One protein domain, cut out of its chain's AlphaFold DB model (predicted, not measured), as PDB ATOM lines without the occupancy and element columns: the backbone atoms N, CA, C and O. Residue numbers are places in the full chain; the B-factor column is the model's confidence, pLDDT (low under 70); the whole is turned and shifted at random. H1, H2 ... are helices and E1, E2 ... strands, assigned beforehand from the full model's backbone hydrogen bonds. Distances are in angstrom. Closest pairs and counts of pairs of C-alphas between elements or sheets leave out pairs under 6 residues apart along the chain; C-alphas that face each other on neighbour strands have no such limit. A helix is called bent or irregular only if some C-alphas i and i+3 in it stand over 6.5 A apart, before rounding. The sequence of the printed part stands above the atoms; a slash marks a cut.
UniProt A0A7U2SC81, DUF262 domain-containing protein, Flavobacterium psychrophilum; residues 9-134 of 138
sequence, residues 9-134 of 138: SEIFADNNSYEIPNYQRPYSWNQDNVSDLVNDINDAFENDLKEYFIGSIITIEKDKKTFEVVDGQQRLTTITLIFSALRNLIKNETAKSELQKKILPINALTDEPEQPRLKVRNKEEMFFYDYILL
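What this domain is: This is residues 9 to 134 of the 138 residues of the protein "DUF262 domain-containing protein" of Flavobacterium psychrophilum (UniProt A0A7U2SC81). What does one see first? One long helix, H2, runs through the middle, with a small three-stranded sheet at its first end, H3 folded back along its far half and the end of H4 at its side. H1 is set off to one side at the end of two long links, and at the far side the loop of residues 107 to 112 sticks out. What are the parts? The printed part has 126 residues with four named helices and three named strands in the order E1 H1 E2 E3 H2 H3 H4; the sheet, E1 E3 E2, is mixed, and so is the class, helices and strands. How large is it? It is compact, with a radius of gyration of the C-alphas of 14.9 A and spans of 43 by 38 by 27 A.

Where its parts are: Where are the strands? E1 is residues 17 to 19, 6.6 A long, beginning at C-alpha 17 (163.431, 155.070, 193.686). E3 is residues 66 to 71, 15.1 A, and E2 is residues 58 to 63, 15.4 A. Where are the helices? H2 is residues 73 to 89, 24.4 A, from C-alpha 73 (161.759, 156.805, 206.334), and H3 is residues 93 to 101, 12.3 A. H1 is residues 31 to 46, 21.8 A. H4 is residues 122 to 133, 14.8 A, ending at C-alpha 133 (175.974, 152.965, 198.629); it is irregular, with C-alphas 123 and 126 7.5 A apart.

How they stand to each other: How is the sheet paired? E1 and E3 are parallel, with N 19 and O 67 at 2.8 A, and the hairpin E2 and E3 is antiparallel, with N 60 and O 68 at 2.8 A. Residues 18 to 19 of E1 also pair, parallel, with residues 118 to 119. What stands round H2? H2 only grazes the sheet, with its residues 73 to 76. With its residues 83 to 88 alone it touches H3, opposite ways at a shallow tilt of 18 degrees, a helical hairpin whose closest C-alphas, of Arg 87 and Lys 96, are 4.9 A apart. H2 and H4 only just touch, with 3 pairs of C-alphas within 8 A, the closest being Ser 84 and Ile 132 at 6.1 A. Where is H1? It is close to H2 but not clearly touching: the closest C-alphas, of Val 34 and Thr 78, are 7.1 A apart. H1 is apart from H3 and H4 and is not on the sheet. Are the helix backbones whole? Every O i to N i+4 pair is within hydrogen-bond range in H1, H2 and H3, and 6 of 8 are in H4.

The domain as a whole: How far does it reach? The two C-alphas farthest apart, of Asn 47 and Thr 110, are 43.6 A apart. Which links are long? Those from E1 to H1, H1 to E2 and H3 to H4 are long. Is anything missing or uncertain? The printed part has no cut, the mean pLDDT of the printed part is 94.3, and no printed residue is under 70.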
ATOM      1  N   SER A   9     161.647 142.749 198.604       90.12
ATOM      2  CA  SER A   9     162.227 142.427 197.301       90.12
ATOM      3  C   SER A   9     161.669 143.285 196.164       90.12
ATOM      4  O   SER A   9     162.449 143.594 195.264       90.12
ATOM      5  N   GLU A  10     160.388 143.677 196.230       91.06
ATOM      6  CA  GLU A  10     159.662 144.515 195.262       91.06
ATOM      7  C   GLU A  10     159.893 146.012 195.494       91.06
ATOM      8  O   GLU A  10     160.052 146.776 194.541       91.06
ATOM      9  N   ILE A  11     159.951 146.442 196.760       91.94
ATOM     10  CA  ILE A  11     160.294 147.826 197.125       91.94
ATOM     11  C   ILE A  11     161.689 148.159 196.587       91.94
ATOM     12  O   ILE A  11     161.877 149.156 195.900       91.94
ATOM     13  N   PHE A  12     162.656 147.272 196.813       91.75
ATOM     14  CA  PHE A  12     164.031 147.427 196.338       91.75
ATOM     15  C   PHE A  12     164.269 146.734 194.974       91.75
ATOM     16  O   PHE A  12     165.407 146.411 194.626       91.75
ATOM     17  N   ALA A  13     163.206 146.467 194.197       82.38
ATOM     18  CA  ALA A  13     163.291 145.922 192.836       82.38
ATOM     19  C   ALA A  13     163.599 146.993 191.776       82.38
ATOM     20  O   ALA A  13     163.753 148.183 192.058       82.38
ATOM     21  N   ASP A  14     163.703 146.544 190.525       72.50
ATOM     22  CA  ASP A  14     164.220 147.330 189.417       72.50
ATOM     23  C   ASP A  14     163.427 148.599 189.104       72.50
ATOM     24  O   ASP A  14     162.241 148.581 188.762       72.50
ATOM     25  N   ASN A  15     164.186 149.697 189.079       78.94
ATOM     26  CA  ASN A  15     163.806 151.062 188.723       78.94
ATOM     27  C   ASN A  15     162.924 151.814 189.732       78.94
ATOM     28  O   ASN A  15     162.593 152.959 189.447       78.94
ATOM     29  N   ASN A  16     162.555 151.232 190.877       91.12
ATOM     30  CA  ASN A  16     161.907 152.006 191.939       91.12
ATOM     31  C   ASN A  16     162.948 152.868 192.668       91.12
ATOM     32  O   ASN A  16     164.023 152.386 193.027       91.12
ATOM     33  N   SER A  17     162.622 154.136 192.903       93.88
ATOM     34  CA  SER A  17     163.431 155.070 193.686       93.88
ATOM     35  C   SER A  17     162.563 155.743 194.737       93.88
ATOM     36  O   SER A  17     161.553 156.362 194.412       93.88
ATOM     37  N   TYR A  18     163.002 155.688 195.988       96.69
ATOM     38  CA  TYR A  18     162.365 156.361 197.112       96.69
ATOM     39  C   TYR A  18     163.187 157.579 197.520       96.69
ATOM     40  O   TYR A  18     164.407 157.499 197.628       96.69
ATOM     41  N   GLU A  19     162.535 158.712 197.748       96.88
ATOM     42  CA  GLU A  19     163.191 159.975 198.087       96.88
ATOM     43  C   GLU A  19     162.677 160.479 199.431       96.88
ATOM     44  O   GLU A  19     161.483 160.724 199.588       96.88
ATOM     45  N   ILE A  20     163.571 160.645 200.405       97.44
ATOM     46  CA  ILE A  20     163.253 161.275 201.687       97.44
ATOM     47  C   ILE A  20     163.427 162.791 201.513       97.44
ATOM     48  O   ILE A  20     164.558 163.263 201.380       97.44
ATOM     49  N   PRO A  21     162.342 163.581 201.514       96.50
ATOM     50  CA  PRO A  21     162.431 165.006 201.240       96.50
ATOM     51  C   PRO A  21     163.053 165.770 202.416       96.50
ATOM     52  O   PRO A  21     162.986 165.357 203.571       96.50
ATOM     53  N   ASN A  22     163.638 166.937 202.138       96.12
ATOM     54  CA  ASN A  22     164.406 167.706 203.129       96.12
ATOM     55  C   ASN A  22     163.603 168.178 204.351       96.12
ATOM     56  O   ASN A  22     164.196 168.454 205.393       96.12
ATOM     57  N   TYR A  23     162.276 168.279 204.232       93.50
ATOM     58  CA  TYR A  23     161.397 168.650 205.343       93.50
ATOM     59  C   TYR A  23     161.195 167.512 206.356       93.50
ATOM     60  O   TYR A  23     160.687 167.754 207.449       93.50
ATOM     61  N   GLN A  24     161.595 166.282 206.023       95.50
ATOM     62  CA  GLN A  24     161.532 165.152 206.940       95.50
ATOM     63  C   GLN A  24     162.606 165.217 208.024       95.50
ATOM     64  O   GLN A  24     163.673 165.824 207.866       95.50
ATOM     65  N   ARG A  25     162.343 164.532 209.142       94.44
ATOM     66  CA  ARG A  25     163.286 164.458 210.267       94.44
ATOM     67  C   ARG A  25     164.561 163.674 209.906       94.44
ATOM     68  O   ARG A  25     164.527 162.865 208.981       94.44
ATOM     69  N   PRO A  26     165.687 163.886 210.608       94.69
ATOM     70  CA  PRO A  26     166.894 163.077 210.431       94.69
ATOM     71  C   PRO A  26     166.678 161.602 210.742       94.69
ATOM     72  O   PRO A  26     165.728 161.247 211.445       94.69
ATOM     73  N   TYR A  27     167.588 160.750 210.264       96.12
ATOM     74  CA  TYR A  27     167.694 159.396 210.798       96.12
ATOM     75  C   TYR A  27     167.964 159.473 212.308       96.12
ATOM     76  O   TYR A  27     168.837 160.225 212.742       96.12
ATOM     77  N   SER A  28     167.168 158.767 213.104       96.44
ATOM     78  CA  SER A  28     167.181 158.877 214.567       96.44
ATOM     79  C   SER A  28     166.976 157.544 215.279       96.44
ATOM     80  O   SER A  28     166.866 157.535 216.502       96.44
ATOM     81  N   TRP A  29     166.856 156.440 214.538       97.38
ATOM     82  CA  TRP A  29     166.835 155.114 215.139       97.38
ATOM     83  C   TRP A  29     168.190 154.810 215.764       97.38
ATOM     84  O   TRP A  29     169.235 154.945 215.125       97.38
ATOM     85  N   ASN A  30     168.147 154.428 217.034       96.75
ATOM     86  CA  ASN A  30     169.310 154.013 217.798       96.75
ATOM     87  C   ASN A  30     169.503 152.491 217.687       96.75
ATOM     88  O   ASN A  30     168.799 151.810 216.939       96.75
ATOM     89  N   GLN A  31     170.466 151.965 218.440       96.56
ATOM     90  CA  GLN A  31     170.750 150.536 218.467       96.56
ATOM     91  C   GLN A  31     169.525 149.704 218.862       96.56
ATOM     92  O   GLN A  31     169.257 148.723 218.180       96.56
ATOM     93  N   ASP A  32     168.762 150.122 219.874       97.94
ATOM     94  CA  ASP A  32     167.579 149.385 220.338       97.94
ATOM     95  C   ASP A  32     166.552 149.228 219.211       97.94
ATOM     96  O   ASP A  32     166.137 148.120 218.905       97.94
ATOM     97  N   ASN A  33     166.234 150.312 218.491       97.56
ATOM     98  CA  ASN A  33     165.277 150.246 217.380       97.56
ATOM     99  C   ASN A  33     165.751 149.347 216.229       97.56
ATOM    100  O   ASN A  33     164.942 148.694 215.571       97.56
ATOM    101  N   VAL A  34     167.055 149.354 215.943       97.06
ATOM    102  CA  VAL A  34     167.633 148.487 214.909       97.06
ATOM    103  C   VAL A  34     167.611 147.030 215.370       97.06
ATOM    104  O   VAL A  34     167.273 146.156 214.577       97.06
ATOM    105  N   SER A  35     167.939 146.774 216.638       96.81
ATOM    106  CA  SER A  35     167.886 145.449 217.249       96.81
ATOM    107  C   SER A  35     166.473 144.886 217.249       96.81
ATOM    108  O   SER A  35     166.313 143.746 216.836       96.81
ATOM    109  N   ASP A  36     165.463 145.679 217.606       97.00
ATOM    110  CA  ASP A  36     164.059 145.259 217.561       97.00
ATOM    111  C   ASP A  36     163.668 144.798 216.150       97.00
ATOM    112  O   ASP A  36     163.181 143.686 215.974       97.00
ATOM    113  N   LEU A  37     163.976 145.595 215.115       96.25
ATOM    114  CA  LEU A  37     163.673 145.219 213.729       96.25
ATOM    115  C   LEU A  37     164.376 143.919 213.308       96.25
ATOM    116  O   LEU A  37     163.783 143.089 212.624       96.25
ATOM    117  N   VAL A  38     165.656 143.764 213.654       95.75
ATOM    118  CA  VAL A  38     166.430 142.573 213.277       95.75
ATOM    119  C   VAL A  38     165.927 141.337 214.018       95.75
ATOM    120  O   VAL A  38     165.786 140.289 213.391       95.75
ATOM    121  N   ASN A  39     165.636 141.465 215.313       96.62
ATOM    122  CA  ASN A  39     165.111 140.381 216.134       96.62
ATOM    123  C   ASN A  39     163.745 139.938 215.620       96.62
ATOM    124  O   ASN A  39     163.564 138.757 215.381       96.62
ATOM    125  N   ASP A  40     162.839 140.868 215.324       95.69
ATOM    126  CA  ASP A  40     161.521 140.520 214.798       95.69
ATOM    127  C   ASP A  40     161.598 139.767 213.454       95.69
ATOM    128  O   ASP A  40     160.862 138.806 213.220       95.69
ATOM    129  N   ILE A  41     162.505 140.182 212.558       94.50
ATOM    130  CA  ILE A  41     162.749 139.479 211.288       94.50
ATOM    131  C   ILE A  41     163.319 138.078 211.548       94.50
ATOM    132  O   ILE A  41     162.916 137.123 210.882       94.50
ATOM    133  N   ASN A  42     164.257 137.952 212.492       95.38
ATOM    134  CA  ASN A  42     164.866 136.674 212.847       95.38
ATOM    135  C   ASN A  42     163.851 135.729 213.495       95.38
ATOM    136  O   ASN A  42     163.752 134.580 213.084       95.38
ATOM    137  N   ASP A  43     163.049 136.220 214.432       96.88
ATOM    138  CA  ASP A  43     162.009 135.453 215.112       96.88
ATOM    139  C   ASP A  43     160.978 134.942 214.103       96.88
ATOM    140  O   ASP A  43     160.587 133.775 214.143       96.88
ATOM    141  N   ALA A  44     160.565 135.776 213.147       95.94
ATOM    142  CA  ALA A  44     159.675 135.340 212.078       95.94
ATOM    143  C   ALA A  44     160.295 134.236 211.210       95.94
ATOM    144  O   ALA A  44     159.605 133.283 210.844       95.94
ATOM    145  N   PHE A  45     161.590 134.349 210.907       94.25
ATOM    146  CA  PHE A  45     162.333 133.338 210.163       94.25
ATOM    147  C   PHE A  45     162.469 132.022 210.947       94.25
ATOM    148  O   PHE A  45     162.187 130.961 210.398       94.25
ATOM    149  N   GLU A  46     162.841 132.074 212.228       97.31
ATOM    150  CA  GLU A  46     163.010 130.897 213.095       97.31
ATOM    151  C   GLU A  46     161.699 130.149 213.360       97.31
ATOM    152  O   GLU A  46     161.706 128.937 213.563       97.31
ATOM    153  N   ASN A  47     160.568 130.858 213.334       96.62
ATOM    154  CA  ASN A  47     159.236 130.270 213.485       96.62
ATOM    155  C   ASN A  47     158.607 129.833 212.146       96.62
ATOM    156  O   ASN A  47     157.408 129.547 212.113       96.62
ATOM    157  N   ASP A  48     159.379 129.800 211.050       94.56
ATOM    158  CA  ASP A  48     158.916 129.454 209.696       94.56
ATOM    159  C   ASP A  48     157.653 130.238 209.275       94.56
ATOM    160  O   ASP A  48     156.779 129.741 208.549       94.56
ATOM    161  N   LEU A  49     157.526 131.488 209.741       94.50
ATOM    162  CA  LEU A  49     156.425 132.347 209.330       94.50
ATOM    163  C   LEU A  49     156.591 132.670 207.848       94.50
ATOM    164  O   LEU A  49     157.653 133.086 207.391       94.50
ATOM    165  N   LYS A  50     155.507 132.513 207.082       89.81
ATOM    166  CA  LYS A  50     155.529 132.811 205.643       89.81
ATOM    167  C   LYS A  50     155.861 134.274 205.364       89.81
ATOM    168  O   LYS A  50     156.510 134.569 204.367       89.81
ATOM    169  N   GLU A  51     155.377 135.172 206.220       90.56
ATOM    170  CA  GLU A  51     155.466 136.618 206.051       90.56
ATOM    171  C   GLU A  51     155.570 137.300 207.421       90.56
ATOM    172  O   GLU A  51     154.965 136.855 208.398       90.56
ATOM    173  N   TYR A  52     156.313 138.407 207.473       93.31
ATOM    174  CA  TYR A  52     156.391 139.296 208.630       93.31
ATOM    175  C   TYR A  52     156.127 140.737 208.198       93.31
ATOM    176  O   TYR A  52     156.694 141.235 207.221       93.31
ATOM    177  N   PHE A  53     155.256 141.421 208.937       94.38
ATOM    178  CA  PHE A  53     154.853 142.782 208.622       94.38
ATOM    179  C   PHE A  53     155.800 143.807 209.261       94.38
ATOM    180  O   PHE A  53     155.658 144.164 210.423       94.38
ATOM    181  N   ILE A  54     156.704 144.369 208.454       92.00
ATOM    182  CA  ILE A  54     157.679 145.406 208.864       92.00
ATOM    183  C   ILE A  54     157.013 146.800 209.038       92.00
ATOM    184  O   ILE A  54     157.655 147.818 209.323       92.00
ATOM    185  N   GLY A  55     155.695 146.891 208.853       92.94
ATOM    186  CA  GLY A  55     154.916 148.122 208.967       92.94
ATOM    187  C   GLY A  55     154.642 148.820 207.630       92.94
ATOM    188  O   GLY A  55     155.254 148.540 206.603       92.94
ATOM    189  N   SER A  56     153.776 149.834 207.654       94.44
ATOM    190  CA  SER A  56     153.366 150.595 206.461       94.44
ATOM    191  C   SER A  56     154.390 151.647 206.030       94.44
ATOM    192  O   SER A  56     155.000 152.282 206.881       94.44
ATOM    193  N   ILE A  57     154.554 151.895 204.733       95.19
ATOM    194  CA  ILE A  57     155.326 153.035 204.210       95.19
ATOM    195  C   ILE A  57     154.347 153.932 203.458       95.19
ATOM    196  O   ILE A  57     153.607 153.452 202.601       95.19
ATOM    197  N   ILE A  58     154.330 155.226 203.778       96.31
ATOM    198  CA  ILE A  58     153.453 156.192 203.113       96.31
ATOM    199  C   ILE A  58     154.287 156.957 202.100       96.31
ATOM    200  O   ILE A  58     155.305 157.554 202.453       96.31
ATOM    201  N   THR A  59     153.845 156.948 200.845       96.19
ATOM    202  CA  THR A  59     154.538 157.641 199.759       96.19
ATOM    203  C   THR A  59     153.598 158.462 198.891       96.19
ATOM    204  O   THR A  59     152.387 158.235 198.864       96.19
ATOM    205  N   ILE A  60     154.185 159.416 198.172       95.94
ATOM    206  CA  ILE A  60     153.560 160.159 197.082       95.94
ATOM    207  C   ILE A  60     154.299 159.781 195.800       95.94
ATOM    208  O   ILE A  60     155.509 159.968 195.699       95.94
ATOM    209  N   GLU A  61     153.581 159.247 194.817       94.31
ATOM    210  CA  GLU A  61     154.137 158.994 193.486       94.31
ATOM    211  C   GLU A  61     154.403 160.337 192.786       94.31
ATOM    212  O   GLU A  61     153.481 161.128 192.578       94.31
ATOM    213  N   LYS A  62     155.672 160.618 192.468       91.75
ATOM    214  CA  LYS A  62     156.099 161.820 191.726       91.75
ATOM    215  C   LYS A  62     156.134 161.577 190.221       91.75
ATOM    216  O   LYS A  62     155.764 162.446 189.439       91.75
ATOM    217  N   ASP A  63     156.615 160.400 189.845       87.62
ATOM    218  CA  ASP A  63     156.693 159.875 188.484       87.62
ATOM    219  C   ASP A  63     156.559 158.345 188.567       87.62
ATOM    220  O   ASP A  63     156.665 157.794 189.664       87.62
ATOM    221  N   LYS A  64     156.384 157.647 187.438       82.81
ATOM    222  CA  LYS A  64     156.002 156.219 187.364       82.81
ATOM    223  C   LYS A  64     156.766 155.273 188.294       82.81
ATOM    224  O   LYS A  64     156.264 154.195 188.604       82.81
ATOM    225  N   LYS A  65     158.006 155.604 188.661       88.88
ATOM    226  CA  LYS A  65     158.833 154.792 189.564       88.88
ATOM    227  C   LYS A  65     159.601 155.597 190.616       88.88
ATOM    228  O   LYS A  65     160.500 155.060 191.258       88.88
ATOM    229  N   THR A  66     159.253 156.870 190.802       93.00
ATOM    230  CA  THR A  66     159.856 157.720 191.836       93.00
ATOM    231  C   THR A  66     158.809 158.074 192.882       93.00
ATOM    232  O   THR A  66     157.764 158.641 192.566       93.00
ATOM    233  N   PHE A  67     159.115 157.767 194.138       95.50
ATOM    234  CA  PHE A  67     158.203 157.875 195.267       95.50
ATOM    235  C   PHE A  67     158.805 158.775 196.343       95.50
ATOM    236  O   PHE A  67     159.867 158.485 196.887       95.50
ATOM    237  N   GLU A  68     158.128 159.862 196.690       97.31
ATOM    238  CA  GLU A  68     158.497 160.675 197.847       97.31
ATOM    239  C   GLU A  68     157.980 160.027 199.132       97.31
ATOM    240  O   GLU A  68     156.810 159.663 199.216       97.31
ATOM    241  N   VAL A  69     158.841 159.885 200.138       97.44
ATOM    242  CA  VAL A  69     158.515 159.237 201.411       97.44
ATOM    243  C   VAL A  69     157.913 160.249 202.387       97.44
ATOM    244  O   VAL A  69     158.574 161.192 202.827       97.44
ATOM    245  N   VAL A  70     156.660 160.011 202.772       96.62
ATOM    246  CA  VAL A  70     155.925 160.797 203.775       96.62
ATOM    247  C   VAL A  70     156.051 160.170 205.165       96.62
ATOM    248  O   VAL A  70     156.184 160.891 206.150       96.62
ATOM    249  N   ASP A  71     156.051 158.837 205.247       96.12
ATOM    250  CA  ASP A  71     156.295 158.084 206.482       96.12
ATOM    251  C   ASP A  71     156.964 156.732 206.179       96.12
ATOM    252  O   ASP A  71     156.864 156.205 205.072       96.12
ATOM    253  N   GLY A  72     157.662 156.161 207.163       96.00
ATOM    254  CA  GLY A  72     158.450 154.930 207.019       96.00
ATOM    255  C   GLY A  72     159.927 155.162 206.676       96.00
ATOM    256  O   GLY A  72     160.674 154.206 206.483       96.00
ATOM    257  N   GLN A  73     160.380 156.418 206.667       96.75
ATOM    258  CA  GLN A  73     161.759 156.805 206.334       96.75
ATOM    259  C   GLN A  73     162.841 156.089 207.161       96.75
ATOM    260  O   GLN A  73     163.890 155.739 206.627       96.75
ATOM    261  N   GLN A  74     162.603 155.869 208.462       96.81
ATOM    262  CA  GLN A  74     163.592 155.267 209.360       96.81
ATOM    263  C   GLN A  74     163.772 153.801 208.977       96.81
ATOM    264  O   GLN A  74     164.889 153.372 208.731       96.81
ATOM    265  N   ARG A  75     162.658 153.082 208.783       96.75
ATOM    266  CA  ARG A  75     162.641 151.686 208.332       96.75
ATOM    267  C   ARG A  75     163.322 151.506 206.980       96.75
ATOM    268  O   ARG A  75     164.197 150.658 206.865       96.75
ATOM    269  N   LEU A  76     162.989 152.331 205.984       96.88
ATOM    270  CA  LEU A  76     163.642 152.270 204.669       96.88
ATOM    271  C   LEU A  76     165.154 152.511 204.756       96.88
ATOM    272  O   LEU A  76     165.935 151.793 204.125       96.88
ATOM    273  N   THR A  77     165.568 153.490 205.562       97.25
ATOM    274  CA  THR A  77     166.990 153.775 205.784       97.25
ATOM    275  C   THR A  77     167.676 152.583 206.452       97.25
ATOM    276  O   THR A  77     168.685 152.108 205.939       97.25
ATOM    277  N   THR A  78     167.100 152.027 207.520       97.50
ATOM    278  CA  THR A  78     167.649 150.863 208.236       97.50
ATOM    279  C   THR A  78     167.757 149.632 207.346       97.50
ATOM    280  O   THR A  78     168.798 148.986 207.333       97.50
ATOM    281  N   ILE A  79     166.738 149.326 206.539       96.62
ATOM    282  CA  ILE A  79     166.781 148.197 205.594       96.62
ATOM    283  C   ILE A  79     167.898 148.395 204.559       96.62
ATOM    284  O   ILE A  79     168.629 147.457 204.244       96.62
ATOM    285  N   THR A  80     168.098 149.628 204.082       97.19
ATOM    286  CA  THR A  80     169.210 149.956 203.174       97.19
ATOM    287  C   THR A  80     170.572 149.750 203.848       97.19
ATOM    288  O   THR A  80     171.488 149.199 203.234       97.19
ATOM    289  N   LEU A  81     170.705 150.136 205.122       96.75
ATOM    290  CA  LEU A  81     171.910 149.889 205.921       96.75
ATOM    291  C   LEU A  81     172.161 148.387 206.119       96.75
ATOM    292  O   LEU A  81     173.298 147.945 205.978       96.75
ATOM    293  N   ILE A  82     171.113 147.595 206.371       95.75
ATOM    294  CA  ILE A  82     171.202 146.132 206.484       95.75
ATOM    295  C   ILE A  82     171.701 145.525 205.168       95.75
ATOM    296  O   ILE A  82     172.656 144.752 205.187       95.75
ATOM    297  N   PHE A  83     171.139 145.907 204.015       96.19
ATOM    298  CA  PHE A  83     171.635 145.429 202.718       96.19
ATOM    299  C   PHE A  83     173.098 145.807 202.470       96.19
ATOM    300  O   PHE A  83     173.874 144.975 202.000       96.19
ATOM    301  N   SER A  84     173.492 147.033 202.821       96.38
ATOM    302  CA  SER A  84     174.881 147.493 202.717       96.38
ATOM    303  C   SER A  84     175.828 146.670 203.601       96.38
ATOM    304  O   SER A  84     176.880 146.221 203.138       96.38
ATOM    305  N   ALA A  85     175.432 146.385 204.846       95.88
ATOM    306  CA  ALA A  85     176.197 145.546 205.762       95.88
ATOM    307  C   ALA A  85     176.308 144.098 205.259       95.88
ATOM    308  O   ALA A  85     177.407 143.549 205.207       95.88
ATOM    309  N   LEU A  86     175.199 143.498 204.812       95.25
ATOM    310  CA  LEU A  86     175.186 142.151 204.235       95.25
ATOM    311  C   LEU A  86     176.097 142.057 203.009       95.25
ATOM    312  O   LEU A  86     176.897 141.129 202.908       95.25
ATOM    313  N   ARG A  87     176.047 143.051 202.112       95.81
ATOM    314  CA  ARG A  87     176.932 143.137 200.942       95.81
ATOM    315  C   ARG A  87     178.404 143.127 201.355       95.81
ATOM    316  O   ARG A  87     179.225 142.506 200.688       95.81
ATOM    317  N   ASN A  88     178.740 143.810 202.445       94.50
ATOM    318  CA  ASN A  88     180.113 143.920 202.931       94.50
ATOM    319  C   ASN A  88     180.603 142.650 203.647       94.50
ATOM    320  O   ASN A  88     181.804 142.385 203.655       94.50
ATOM    321  N   LEU A  89     179.693 141.872 204.237       95.75
ATOM    322  CA  LEU A  89     180.002 140.629 204.952       95.75
ATOM    323  C   LEU A  89     180.047 139.400 204.031       95.75
ATOM    324  O   LEU A  89     180.782 138.446 204.301       95.75
ATOM    325  N   ILE A  90     179.270 139.402 202.945       95.62
ATOM    326  CA  ILE A  90     179.217 138.292 201.994       95.62
ATOM    327  C   ILE A  90     180.498 138.229 201.153       95.62
ATOM    328  O   ILE A  90     180.936 139.206 200.555       95.62
ATOM    329  N   LYS A  91     181.070 137.022 201.061       95.69
ATOM    330  CA  LYS A  91     182.267 136.727 200.248       95.69
ATOM    331  C   LYS A  91     181.951 136.322 198.807       95.69
ATOM    332  O   LYS A  91     182.831 136.340 197.959       95.69
ATOM    333  N   ASN A  92     180.725 135.875 198.542       97.38
ATOM    334  CA  ASN A  92     180.312 135.466 197.206       97.38
ATOM    335  C   ASN A  92     180.045 136.713 196.347       97.38
ATOM    336  O   ASN A  92     179.114 137.465 196.627       97.38
ATOM    337  N   GLU A  93     180.842 136.913 195.298       94.50
ATOM    338  CA  GLU A  93     180.762 138.116 194.457       94.50
ATOM    339  C   GLU A  93     179.430 138.242 193.703       94.50
ATOM    340  O   GLU A  93     178.915 139.348 193.547       94.50
ATOM    341  N   THR A  94     178.805 137.128 193.305       95.50
ATOM    342  CA  THR A  94     177.479 137.157 192.668       95.50
ATOM    343  C   THR A  94     176.421 137.680 193.636       95.50
ATOM    344  O   THR A  94     175.706 138.624 193.318       95.50
ATOM    345  N   ALA A  95     176.352 137.123 194.845       95.31
ATOM    346  CA  ALA A  95     175.414 137.567 195.873       95.31
ATOM    347  C   ALA A  95     175.675 139.022 196.299       95.31
ATOM    348  O   ALA A  95     174.740 139.788 196.523       95.31
ATOM    349  N   LYS A  96     176.946 139.430 196.350       94.88
ATOM    350  CA  LYS A  96     177.341 140.815 196.606       94.88
ATOM    351  C   LYS A  96     176.850 141.766 195.512       94.88
ATOM    352  O   LYS A  96     176.333 142.831 195.836       94.88
ATOM    353  N   SER A  97     176.965 141.375 194.242       93.00
ATOM    354  CA  SER A  97     176.427 142.131 193.104       93.00
ATOM    355  C   SER A  97     174.901 142.245 193.167       93.00
ATOM    356  O   SER A  97     174.352 143.329 192.981       93.00
ATOM    357  N   GLU A  98     174.204 141.168 193.530       93.06
ATOM    358  CA  GLU A  98     172.749 141.205 193.711       93.06
ATOM    359  C   GLU A  98     172.330 142.155 194.841       93.06
ATOM    360  O   GLU A  98     171.434 142.977 194.654       93.06
ATOM    361  N   LEU A  99     173.024 142.132 195.984       94.25
ATOM    362  CA  LEU A  99     172.781 143.084 197.073       94.25
ATOM    363  C   LEU A  99     173.116 144.526 196.680       94.25
ATOM    364  O   LEU A  99     172.377 145.439 197.041       94.25
ATOM    365  N   GLN A 100     174.187 144.739 195.912       94.56
ATOM    366  CA  GLN A 100     174.536 146.056 195.378       94.56
ATOM    367  C   GLN A 100     173.378 146.626 194.551       94.56
ATOM    368  O   GLN A 100     172.949 147.751 194.802       94.56
ATOM    369  N   LYS A 101     172.793 145.838 193.641       93.25
ATOM    370  CA  LYS A 101     171.642 146.257 192.820       93.25
ATOM    371  C   LYS A 101     170.406 146.628 193.645       93.25
ATOM    372  O   LYS A 101     169.621 147.472 193.211       93.25
ATOM    373  N   LYS A 102     170.235 146.036 194.834       94.00
ATOM    374  CA  LYS A 102     169.138 146.370 195.760       94.00
ATOM    375  C   LYS A 102     169.287 147.737 196.423       94.00
ATOM    376  O   LYS A 102     168.304 148.226 196.962       94.00
ATOM    377  N   ILE A 103     170.455 148.378 196.377       95.06
ATOM    378  CA  ILE A 103     170.664 149.701 196.994       95.06
ATOM    379  C   ILE A 103     171.121 150.760 195.985       95.06
ATOM    380  O   ILE A 103     170.598 151.875 195.984       95.06
ATOM    381  N   LEU A 104     172.040 150.403 195.092       95.00
ATOM    382  CA  LEU A 104     172.567 151.251 194.031       95.00
ATOM    383  C   LEU A 104     172.964 150.364 192.841       95.00
ATOM    384  O   LEU A 104     174.034 149.747 192.870       95.00
ATOM    385  N   PRO A 105     172.116 150.280 191.808       92.75
ATOM    386  CA  PRO A 105     172.441 149.562 190.585       92.75
ATOM    387  C   PRO A 105     173.591 150.229 189.852       92.75
ATOM    388  O   PRO A 105     173.785 151.442 189.933       92.75
ATOM    389  N   ILE A 106     174.323 149.410 189.113       91.44
ATOM    390  CA  ILE A 106     175.426 149.834 188.264       91.44
ATOM    391  C   ILE A 106     175.103 149.342 186.863       91.44
ATOM    392  O   ILE A 106     174.746 148.172 186.679       91.44
ATOM    393  N   ASN A 107     175.212 150.237 185.891       91.00
ATOM    394  CA  ASN A 107     175.010 149.894 184.500       91.00
ATOM    395  C   ASN A 107     176.131 148.949 184.044       91.00
ATOM    396  O   ASN A 107     177.302 149.311 184.054       91.00
ATOM    397  N   ALA A 108     175.772 147.741 183.612       89.00
ATOM    398  CA  ALA A 108     176.747 146.712 183.249       89.00
ATOM    399  C   ALA A 108     177.554 147.014 181.968       89.00
ATOM    400  O   ALA A 108     178.499 146.289 181.670       89.00
ATOM    401  N   LEU A 109     177.160 148.022 181.179       92.44
ATOM    402  CA  LEU A 109     177.853 148.423 179.950       92.44
ATOM    403  C   LEU A 109     178.788 149.616 180.168       92.44
ATOM    404  O   LEU A 109     179.801 149.710 179.478       92.44
ATOM    405  N   THR A 110     178.433 150.538 181.065       94.19
ATOM    406  CA  THR A 110     179.197 151.776 181.299       94.19
ATOM    407  C   THR A 110     179.956 151.789 182.623       94.19
ATOM    408  O   THR A 110     180.771 152.682 182.827       94.19
ATOM    409  N   ASP A 111     179.687 150.834 183.520       89.94
ATOM    410  CA  ASP A 111     180.142 150.817 184.919       89.94
ATOM    411  C   ASP A 111     179.723 152.061 185.728       89.94
ATOM    412  O   ASP A 111     180.203 152.300 186.839       89.94
ATOM    413  N   GLU A 112     178.783 152.854 185.204       92.25
ATOM    414  CA  GLU A 112     178.277 154.041 185.882       92.25
ATOM    415  C   GLU A 112     177.151 153.673 186.861       92.25
ATOM    416  O   GLU A 112     176.270 152.866 186.529       92.25
ATOM    417  N   PRO A 113     177.134 154.267 188.069       92.19
ATOM    418  CA  PRO A 113     176.014 154.122 188.984       92.19
ATOM    419  C   PRO A 113     174.726 154.695 188.390       92.19
ATOM    420  O   PRO A 113     174.698 155.817 187.884       92.19
ATOM    421  N   GLU A 114     173.638 153.948 188.522       92.12
ATOM    422  CA  GLU A 114     172.300 154.431 188.199       92.12
ATOM    423  C   GLU A 114     171.683 155.186 189.389       92.12
ATOM    424  O   GLU A 114     172.333 155.501 190.391       92.12
ATOM    425  N   GLN A 115     170.384 155.475 189.300       90.81
ATOM    426  CA  GLN A 115     169.640 156.071 190.397       90.81
ATOM    427  C   GLN A 115     169.606 155.130 191.623       90.81
ATOM    428  O   GLN A 115     169.179 153.974 191.498       90.81
ATOM    429  N   PRO A 116     169.990 155.618 192.823       94.62
ATOM    430  CA  PRO A 116     169.840 154.873 194.069       94.62
ATOM    431  C   PRO A 116     168.398 154.431 194.315       94.62
ATOM    432  O   PRO A 116     167.458 155.160 193.998       94.62
ATOM    433  N   ARG A 117     168.214 153.279 194.969       95.44
ATOM    434  CA  ARG A 117     166.880 152.826 195.404       95.44
ATOM    435  C   ARG A 117     166.311 153.696 196.526       95.44
ATOM    436  O   ARG A 117     165.098 153.858 196.613       95.44
ATOM    437  N   LEU A 118     167.179 154.292 197.344       96.75
ATOM    438  CA  LEU A 118     166.820 155.264 198.374       96.75
ATOM    439  C   LEU A 118     167.743 156.485 198.290       96.75
ATOM    440  O   LEU A 118     168.960 156.355 198.426       96.75
ATOM    441  N   LYS A 119     167.158 157.671 198.125       96.06
ATOM    442  CA  LYS A 119     167.825 158.959 198.330       96.06
ATOM    443  C   LYS A 119     167.417 159.516 199.686       96.06
ATOM    444  O   LYS A 119     166.229 159.690 199.965       96.06
ATOM    445  N   VAL A 120     168.406 159.773 200.534       96.81
ATOM    446  CA  VAL A 120     168.206 160.446 201.823       96.81
ATOM    447  C   VAL A 120     168.178 161.965 201.627       96.81
ATOM    448  O   VAL A 120     168.314 162.462 200.513       96.81
ATOM    449  N   ARG A 121     168.002 162.720 202.712       95.62
ATOM    450  CA  ARG A 121     167.971 164.186 202.655       95.62
ATOM    451  C   ARG A 121     169.323 164.738 202.208       95.62
ATOM    452  O   ARG A 121     170.366 164.179 202.548       95.62
ATOM    453  N   ASN A 122     169.318 165.911 201.582       93.06
ATOM    454  CA  ASN A 122     170.508 166.522 200.977       93.06
ATOM    455  C   ASN A 122     171.683 166.681 201.962       93.06
ATOM    456  O   ASN A 122     172.840 166.594 201.569       93.06
ATOM    457  N   LYS A 123     171.401 166.915 203.252       92.00
ATOM    458  CA  LYS A 123     172.441 167.066 204.287       92.00
ATOM    459  C   LYS A 123     173.228 165.779 204.544       92.00
ATOM    460  O   LYS A 123     174.402 165.857 204.884       92.00
ATOM    461  N   GLU A 124     172.587 164.621 204.402       92.62
ATOM    462  CA  GLU A 124     173.213 163.308 204.585       92.62
ATOM    463  C   GLU A 124     173.622 162.656 203.259       92.62
ATOM    464  O   GLU A 124     174.349 161.669 203.272       92.62
ATOM    465  N   GLU A 125     173.156 163.185 202.125       93.25
ATOM    466  CA  GLU A 125     173.225 162.529 200.818       93.25
ATOM    467  C   GLU A 125     174.646 162.132 200.426       93.25
ATOM    468  O   GLU A 125     174.876 160.971 200.102       93.25
ATOM    469  N   MET A 126     175.611 163.050 200.524       94.38
ATOM    470  CA  MET A 126     177.001 162.761 200.158       94.38
ATOM    471  C   MET A 126     177.600 161.651 201.029       94.38
ATOM    472  O   MET A 126     178.210 160.721 200.510       94.38
ATOM    473  N   PHE A 127     177.387 161.715 202.346       94.75
ATOM    474  CA  PHE A 127     177.866 160.688 203.272       94.75
ATOM    475  C   PHE A 127     177.212 159.332 202.982       94.75
ATOM    476  O   PHE A 127     177.885 158.308 202.883       94.75
ATOM    477  N   PHE A 128     175.892 159.325 202.821       96.06
ATOM    478  CA  PHE A 128     175.137 158.112 202.551       96.06
ATOM    479  C   PHE A 128     175.562 157.477 201.224       96.06
ATOM    480  O   PHE A 128     175.824 156.277 201.155       96.06
ATOM    481  N   TYR A 129     175.698 158.284 200.178       96.00
ATOM    482  CA  TYR A 129     176.116 157.816 198.866       96.00
ATOM    483  C   TYR A 129     177.521 157.206 198.901       96.00
ATOM    484  O   TYR A 129     177.719 156.072 198.467       96.00
ATOM    485  N   ASP A 130     178.485 157.909 199.490       95.00
ATOM    486  CA  ASP A 130     179.880 157.484 199.485       95.00
ATOM    487  C   ASP A 130     180.132 156.247 200.349       95.00
ATOM    488  O   ASP A 130     180.745 155.279 199.891       95.00
ATOM    489  N   TYR A 131     179.642 156.246 201.586       95.31
ATOM    490  CA  TYR A 131     180.007 155.216 202.559       95.31
ATOM    491  C   TYR A 131     179.010 154.060 202.604       95.31
ATOM    492  O   TYR A 131     179.411 152.920 202.834       95.31
ATOM    493  N   ILE A 132     177.723 154.311 202.342       96.25
ATOM    494  CA  ILE A 132     176.698 153.259 202.387       96.25
ATOM    495  C   ILE A 132     176.498 152.645 201.005       96.25
ATOM    496  O   ILE A 132     176.532 151.416 200.878       96.25
ATOM    497  N   LEU A 133     176.322 153.463 199.964       95.69
ATOM    498  CA  LEU A 133     175.974 152.965 198.629       95.69
ATOM    499  C   LEU A 133     177.194 152.537 197.807       95.69
ATOM    500  O   LEU A 133     177.170 151.443 197.245       95.69
ATOM    501  N   LEU A 134     178.263 153.336 197.777       93.00
ATOM    502  CA  LEU A 134     179.505 153.017 197.056       93.00
ATOM    503  C   LEU A 134     180.517 152.204 197.869       93.00
ATOM    504  O   LEU A 134     181.474 151.685 197.299       93.00
TER     505      LEU A 134